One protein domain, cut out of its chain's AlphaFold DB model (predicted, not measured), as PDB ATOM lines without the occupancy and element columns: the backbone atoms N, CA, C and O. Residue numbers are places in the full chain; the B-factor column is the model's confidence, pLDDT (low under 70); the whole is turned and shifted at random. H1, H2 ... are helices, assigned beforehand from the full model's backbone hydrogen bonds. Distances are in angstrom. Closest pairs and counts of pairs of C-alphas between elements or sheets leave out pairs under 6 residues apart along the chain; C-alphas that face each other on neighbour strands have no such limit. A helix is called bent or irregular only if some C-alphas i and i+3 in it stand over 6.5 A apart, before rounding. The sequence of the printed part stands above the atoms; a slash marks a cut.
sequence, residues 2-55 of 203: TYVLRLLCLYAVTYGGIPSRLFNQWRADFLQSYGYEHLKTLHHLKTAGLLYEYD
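Overview. This is residues 2 to 55 of the 203 residues of the protein "Putative Vacuolar protein sorting-associated protein 33B" of Hypsibius dujardini (UniProt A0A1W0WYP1). Three helices of similar length stand loosely side by side, their centres at the corners of a triangle: H2, the longest, runs one way, and H1 and H3 run back the other way. After H3 the final stretch, residues 48 to 55, crosses one end of this small bundle to the link between H1 and H2, where residues 53 to 54 pair in parallel with residues 18 to 19. The printed part has 54 residues with three named helices, in the order H1, H2, H3, and no named strand, and its class is all helix. It is compact, with a radius of gyration of the C-alphas of 10.2 A, and its outline is rounded, spanning 27 by 21 by 18 A.

Along the chain. H2 covers residues 20 to 34 and is 20.6 A from first to last C-alpha; C-alpha 20 is at (171.050, 173.963, 140.417). H1, before it, covers residues 2 to 15 and is 19.8 A long, beginning with C-alpha 2 at (176.372, 152.976, 140.892). H3 covers residues 36 to 47, is 18.1 A long, and ends with C-alpha 47 at (174.884, 164.543, 127.771). H3 is irregular, but only just: C-alphas 37 and 40 are 6.6 A apart.

Arrangement. H2 and H3 touch only at the corner by their link, and only just, with 3 pairs of C-alphas within 8 A. The closest are the C-alphas of Leu 31 and His 38, 6.8 A apart; H2 touches with residue 31 alone, and H3 with residues 37 to 39 alone. H2 and H3 run opposite ways at a steep tilt of 41 degrees. H1 and H2 are near each other, with 6 pairs of C-alphas within 10 A and no pair within 8 A. H1 and H3 are close but not clearly touching; their closest C-alphas, those of Cys 9 and Leu 45, are 8.0 A apart. They run the same way at a shallow tilt of 33 degrees, only just short of steep. In H1 and H2 every O i to N i+4 pair is within hydrogen-bond range, and in H3 6 of 8 are.

Size, cuts and confidence. The two C-alphas farthest apart are those of Tyr 15 and Glu 37, 27.0 A apart. The first and last printed C-alphas, Thr 2 and Asp 55, are 26.0 A apart. The links H1 to H2, with 4 residues, and H2 to H3, with 1 residue, are both tight. The printed part has no cut. The mean pLDDT of the printed part is 91.4, and no printed residue is under 70.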
ATOM      1  N   THR A   2     177.387 153.087 141.976       90.19
ATOM      2  CA  THR A   2     176.372 152.976 140.892       90.19
ATOM      3  C   THR A   2     174.929 153.133 141.376       90.19
ATOM      4  O   THR A   2     174.115 153.734 140.686       90.19
ATOM      5  N   TYR A   3     174.611 152.648 142.579       93.50
ATOM      6  CA  TYR A   3     173.304 152.847 143.208       93.50
ATOM      7  C   TYR A   3     172.965 154.332 143.421       93.50
ATOM      8  O   TYR A   3     171.866 154.760 143.081       93.50
ATOM      9  N   VAL A   4     173.924 155.135 143.896       94.31
ATOM     10  CA  VAL A   4     173.739 156.580 144.119       94.31
ATOM     11  C   VAL A   4     173.487 157.302 142.798       94.31
ATOM     12  O   VAL A   4     172.540 158.075 142.696       94.31
ATOM     13  N   LEU A   5     174.261 156.985 141.754       93.94
ATOM     14  CA  LEU A   5     174.039 157.535 140.412       93.94
ATOM     15  C   LEU A   5     172.654 157.168 139.866       93.94
ATOM     16  O   LEU A   5     171.965 158.020 139.314       93.94
ATOM     17  N   ARG A   6     172.201 155.923 140.071       94.81
ATOM     18  CA  ARG A   6     170.851 155.493 139.674       94.81
ATOM     19  C   ARG A   6     169.765 156.290 140.386       94.81
ATOM     20  O   ARG A   6     168.794 156.662 139.737       94.81
ATOM     21  N   LEU A   7     169.917 156.554 141.684       94.44
ATOM     22  CA  LEU A   7     168.965 157.370 142.440       94.44
ATOM     23  C   LEU A   7     168.953 158.825 141.962       94.44
ATOM     24  O   LEU A   7     167.876 159.385 141.781       94.44
ATOM     25  N   LEU A   8     170.124 159.412 141.697       93.50
ATOM     26  CA  LEU A   8     170.235 160.769 141.153       93.50
ATOM     27  C   LEU A   8     169.559 160.885 139.781       93.50
ATOM     28  O   LEU A   8     168.764 161.799 139.564       93.50
ATOM     29  N   CYS A   9     169.818 159.936 138.879       93.75
ATOM     30  CA  CYS A   9     169.167 159.889 137.571       93.75
ATOM     31  C   CYS A   9     167.656 159.662 137.694       93.75
ATOM     32  O   CYS A   9     166.872 160.337 137.031       93.75
ATOM     33  N   LEU A  10     167.228 158.748 138.572       92.75
ATOM     34  CA  LEU A  10     165.811 158.495 138.810       92.75
ATOM     35  C   LEU A  10     165.110 159.756 139.322       92.75
ATOM     36  O   LEU A  10     164.046 160.104 138.815       92.75
ATOM     37  N   TYR A  11     165.716 160.472 140.270       92.19
ATOM     38  CA  TYR A  11     165.194 161.741 140.766       92.19
ATOM     39  C   TYR A  11     165.092 162.771 139.635       92.19
ATOM     40  O   TYR A  11     164.026 163.344 139.424       92.19
ATOM     41  N   ALA A  12     166.162 162.972 138.858       91.00
ATOM     42  CA  ALA A  12     166.168 163.941 137.765       91.00
ATOM     43  C   ALA A  12     165.071 163.644 136.727       91.00
ATOM     44  O   ALA A  12     164.304 164.535 136.364       91.00
ATOM     45  N   VAL A  13     164.925 162.391 136.294       88.81
ATOM     46  CA  VAL A  13     163.907 161.999 135.308       88.81
ATOM     47  C   VAL A  13     162.488 162.117 135.876       88.81
ATOM     48  O   VAL A  13     161.591 162.614 135.193       88.81
ATOM     49  N   THR A  14     162.268 161.708 137.128       88.81
ATOM     50  CA  THR A  14     160.925 161.686 137.734       88.81
ATOM     51  C   THR A  14     160.447 163.041 138.232       88.81
ATOM     52  O   THR A  14     159.240 163.267 138.214       88.81
ATOM     53  N   TYR A  15     161.334 163.959 138.628       86.56
ATOM     54  CA  TYR A  15     160.974 165.297 139.121       86.56
ATOM     55  C   TYR A  15     161.151 166.418 138.088       86.56
ATOM     56  O   TYR A  15     160.729 167.546 138.336       86.56
ATOM     57  N   GLY A  16     161.691 166.127 136.901       84.75
ATOM     58  CA  GLY A  16     161.910 167.154 135.880       84.75
ATOM     59  C   GLY A  16     163.188 167.967 136.111       84.75
ATOM     60  O   GLY A  16     163.211 169.167 135.833       84.75
ATOM     61  N   GLY A  17     164.228 167.319 136.632       87.06
ATOM     62  CA  GLY A  17     165.553 167.876 136.891       87.06
ATOM     63  C   GLY A  17     165.832 168.125 138.371       87.06
ATOM     64  O   GLY A  17     164.950 168.022 139.225       87.06
ATOM     65  N   ILE A  18     167.084 168.462 138.676       90.38
ATOM     66  CA  ILE A  18     167.554 168.807 140.025       90.38
ATOM     67  C   ILE A  18     167.752 170.333 140.105       90.38
ATOM     68  O   ILE A  18     168.326 170.904 139.181       90.38
ATOM     69  N   PRO A  19     167.307 171.027 141.170       90.94
ATOM     70  CA  PRO A  19     167.599 172.453 141.328       90.94
ATOM     71  C   PRO A  19     169.112 172.711 141.316       90.94
ATOM     72  O   PRO A  19     169.831 172.020 142.038       90.94
ATOM     73  N   SER A  20     169.600 173.720 140.586       90.81
ATOM     74  CA  SER A  20     171.050 173.963 140.417       90.81
ATOM     75  C   SER A  20     171.829 174.042 141.738       90.81
ATOM     76  O   SER A  20     172.924 173.495 141.856       90.81
ATOM     77  N   ARG A  21     171.250 174.652 142.784       91.12
ATOM     78  CA  ARG A  21     171.862 174.699 144.127       91.12
ATOM     79  C   ARG A  21     172.075 173.299 144.714       91.12
ATOM     80  O   ARG A  21     173.158 172.995 145.201       91.12
ATOM     81  N   LEU A  22     171.038 172.466 144.661       92.44
ATOM     82  CA  LEU A  22     171.062 171.105 145.192       92.44
ATOM     83  C   LEU A  22     171.977 170.209 144.355       92.44
ATOM     84  O   LEU A  22     172.720 169.399 144.895       92.44
ATOM     85  N   PHE A  23     171.968 170.409 143.037       93.12
ATOM     86  CA  PHE A  23     172.833 169.696 142.112       93.12
ATOM     87  C   PHE A  23     174.314 169.948 142.406       93.12
ATOM     88  O   PHE A  23     175.083 168.996 142.503       93.12
ATOM     89  N   ASN A  24     174.707 171.208 142.608       92.69
ATOM     90  CA  ASN A  24     176.087 171.561 142.936       92.69
ATOM     91  C   ASN A  24     176.538 170.966 144.275       92.69
ATOM     92  O   ASN A  24     177.660 170.471 144.363       92.69
ATOM     93  N   GLN A  25     175.655 170.961 145.279       95.12
ATOM     94  CA  GLN A  25     175.923 170.324 146.567       95.12
ATOM     95  C   GLN A  25     176.129 168.812 146.405       95.12
ATOM     96  O   GLN A  25     177.199 168.301 146.716       95.12
ATOM     97  N   TRP A  26     175.156 168.103 145.825       94.31
ATOM     98  CA  TRP A  26     175.248 166.653 145.630       94.31
ATOM     99  C   TRP A  26     176.413 166.245 144.733       94.31
ATOM    100  O   TRP A  26     177.011 165.192 144.939       94.31
ATOM    101  N   ARG A  27     176.760 167.075 143.745       93.94
ATOM    102  CA  ARG A  27     177.948 166.881 142.914       93.94
ATOM    103  C   ARG A  27     179.221 166.959 143.751       93.94
ATOM    104  O   ARG A  27     180.080 166.099 143.588       93.94
ATOM    105  N   ALA A  28     179.359 167.974 144.605       95.19
ATOM    106  CA  ALA A  28     180.523 168.120 145.472       95.19
ATOM    107  C   ALA A  28     180.639 166.934 146.441       95.19
ATOM    108  O   ALA A  28     181.681 166.279 146.463       95.19
ATOM    109  N   ASP A  29     179.545 166.583 147.121       95.44
ATOM    110  CA  ASP A  29     179.492 165.465 148.071       95.44
ATOM    111  C   ASP A  29     179.842 164.130 147.395       95.44
ATOM    112  O   ASP A  29     180.598 163.311 147.927       95.44
ATOM    113  N   PHE A  30     179.324 163.910 146.182       94.88
ATOM    114  CA  PHE A  30     179.594 162.707 145.402       94.88
ATOM    115  C   PHE A  30     181.064 162.618 144.972       94.88
ATOM    116  O   PHE A  30     181.677 161.565 145.140       94.88
ATOM    117  N   LEU A  31     181.644 163.701 144.443       94.69
ATOM    118  CA  LEU A  31     183.047 163.717 144.005       94.69
ATOM    119  C   LEU A  31     184.013 163.589 145.187       94.69
ATOM    120  O   LEU A  31     185.027 162.910 145.066       94.69
ATOM    121  N   GLN A  32     183.682 164.179 146.335       95.69
ATOM    122  CA  GLN A  32     184.475 164.035 147.554       95.69
ATOM    123  C   GLN A  32     184.438 162.599 148.095       95.69
ATOM    124  O   GLN A  32     185.456 162.098 148.563       95.69
ATOM    125  N   SER A  33     183.286 161.927 148.014       95.12
ATOM    126  CA  SER A  33     183.112 160.575 148.564       95.12
ATOM    127  C   SER A  33     183.632 159.465 147.648       95.12
ATOM    128  O   SER A  33     184.130 158.453 148.135       95.12
ATOM    129  N   TYR A  34     183.469 159.614 146.330       92.56
ATOM    130  CA  TYR A  34     183.779 158.565 145.347       92.56
ATOM    131  C   TYR A  34     184.985 158.886 144.459       92.56
ATOM    132  O   TYR A  34     185.445 158.004 143.749       92.56
ATOM    133  N   GLY A  35     185.512 160.112 144.501       92.69
ATOM    134  CA  GLY A  35     186.664 160.540 143.712       92.69
ATOM    135  C   GLY A  35     186.302 161.434 142.523       92.69
ATOM    136  O   GLY A  35     185.220 161.361 141.931       92.69
ATOM    137  N   TYR A  36     187.256 162.287 142.141       92.25
ATOM    138  CA  TYR A  36     187.093 163.265 141.059       92.25
ATOM    139  C   TYR A  36     187.154 162.655 139.650       92.25
ATOM    140  O   TYR A  36     186.769 163.308 138.680       92.25
ATOM    141  N   GLU A  37     187.562 161.390 139.521       89.25
ATOM    142  CA  GLU A  37     187.531 160.646 138.255       89.25
ATOM    143  C   GLU A  37     186.112 160.553 137.666       89.25
ATOM    144  O   GLU A  37     185.919 160.608 136.447       89.25
ATOM    145  N   HIS A  38     185.095 160.531 138.531       91.06
ATOM    146  CA  HIS A  38     183.695 160.451 138.129       91.06
ATOM    147  C   HIS A  38     183.114 161.771 137.616       91.06
ATOM    148  O   HIS A  38     181.945 161.813 137.225       91.06
ATOM    149  N   LEU A  39     183.903 162.847 137.538       91.75
ATOM    150  CA  LEU A  39     183.469 164.079 136.878       91.75
ATOM    151  C   LEU A  39     183.098 163.819 135.408       91.75
ATOM    152  O   LEU A  39     182.084 164.326 134.926       91.75
ATOM    153  N   LYS A  40     183.865 162.959 134.722       91.12
ATOM    154  CA  LYS A  40     183.566 162.516 133.349       91.12
ATOM    155  C   LYS A  40     182.265 161.716 133.291       91.12
ATOM    156  O   LYS A  40     181.443 161.937 132.409       91.12
ATOM    157  N   THR A  41     182.038 160.835 134.266       92.31
ATOM    158  CA  THR A  41     180.789 160.067 134.391       92.31
ATOM    159  C   THR A  41     179.579 160.989 134.520       92.31
ATOM    160  O   THR A  41     178.594 160.814 133.806       92.31
ATOM    161  N   LEU A  42     179.649 162.000 135.393       92.44
ATOM    162  CA  LEU A  42     178.569 162.975 135.557       92.44
ATOM    163  C   LEU A  42     178.323 163.772 134.272       92.44
ATOM    164  O   LEU A  42     177.170 164.045 133.937       92.44
ATOM    165  N   HIS A  43     179.383 164.101 133.531       91.62
ATOM    166  CA  HIS A  43     179.259 164.738 132.225       91.62
ATOM    167  C   HIS A  43     178.532 163.838 131.212       91.62
ATOM    168  O   HIS A  43     177.565 164.290 130.604       91.62
ATOM    169  N   HIS A  44     178.896 162.556 131.086       91.62
ATOM    170  CA  HIS A  44     178.189 161.628 130.190       91.62
ATOM    171  C   HIS A  44     176.719 161.449 130.567       91.62
ATOM    172  O   HIS A  44     175.867 161.433 129.685       91.62
ATOM    173  N   LEU A  45     176.401 161.361 131.862       92.38
ATOM    174  CA  LEU A  45     175.013 161.284 132.325       92.38
ATOM    175  C   LEU A  45     174.219 162.546 131.966       92.38
ATOM    176  O   LEU A  45     173.029 162.448 131.658       92.38
ATOM    177  N   LYS A  46     174.876 163.713 131.967       91.25
ATOM    178  CA  LYS A  46     174.276 164.980 131.537       91.25
ATOM    179  C   LYS A  46     174.022 165.011 130.036       91.25
ATOM    180  O   LYS A  46     172.908 165.312 129.618       91.25
ATOM    181  N   THR A  47     175.007 164.618 129.234       90.25
ATOM    182  CA  THR A  47     174.884 164.543 127.771       90.25
ATOM    183  C   THR A  47     173.864 163.489 127.330       90.25
ATOM    184  O   THR A  47     173.123 163.715 126.380       90.25
ATOM    185  N   ALA A  48     173.749 162.374 128.058       88.56
ATOM    186  CA  ALA A  48     172.733 161.346 127.831       88.56
ATOM    187  C   ALA A  48     171.312 161.768 128.267       88.56
ATOM    188  O   ALA A  48     170.369 160.998 128.104       88.56
ATOM    189  N   GLY A  49     171.143 162.953 128.866       88.06
ATOM    190  CA  GLY A  49     169.846 163.452 129.339       88.06
ATOM    191  C   GLY A  49     169.296 162.732 130.577       88.06
ATOM    192  O   GLY A  49     168.154 162.968 130.969       88.06
ATOM    193  N   LEU A  50     170.094 161.874 131.221       89.31
ATOM    194  CA  LEU A  50     169.718 161.145 132.438       89.31
ATOM    195  C   LEU A  50     169.856 162.002 133.697       89.31
ATOM    196  O   LEU A  50     169.237 161.714 134.720       89.31
ATOM    197  N   LEU A  51     170.695 163.032 133.636       91.06
ATOM    198  CA  LEU A  51     170.967 163.940 134.736       91.06
ATOM    199  C   LEU A  51     170.936 165.373 134.217       91.06
ATOM    200  O   LEU A  51     171.708 165.733 133.342       91.06
ATOM    201  N   TYR A  52     170.057 166.211 134.740       88.50
ATOM    202  CA  TYR A  52     169.983 167.598 134.299       88.50
ATOM    203  C   TYR A  52     169.541 168.499 135.439       88.50
ATOM    204  O   TYR A  52     168.780 168.098 136.326       88.50
ATOM    205  N   GLU A  53     170.065 169.716 135.412       89.00
ATOM    206  CA  GLU A  53     169.750 170.754 136.377       89.00
ATOM    207  C   GLU A  53     168.745 171.740 135.789       89.00
ATOM    208  O   GLU A  53     168.588 171.846 134.569       89.00
ATOM    209  N   TYR A  54     168.054 172.458 136.658       84.56
ATOM    210  CA  TYR A  54     167.240 173.590 136.256       84.56
ATOM    211  C   TYR A  54     167.484 174.758 137.195       84.56
ATOM    212  O   TYR A  54     167.626 174.585 138.410       84.56
ATOM    213  N   ASP A  55     167.485 175.951 136.612       77.69
ATOM    214  CA  ASP A  55     167.498 177.180 137.378       77.69
ATOM    215  C   ASP A  55     166.067 177.538 137.800       77.69
ATOM    216  O   ASP A  55     165.121 177.444 137.013       77.69
TER     217      ASP A  55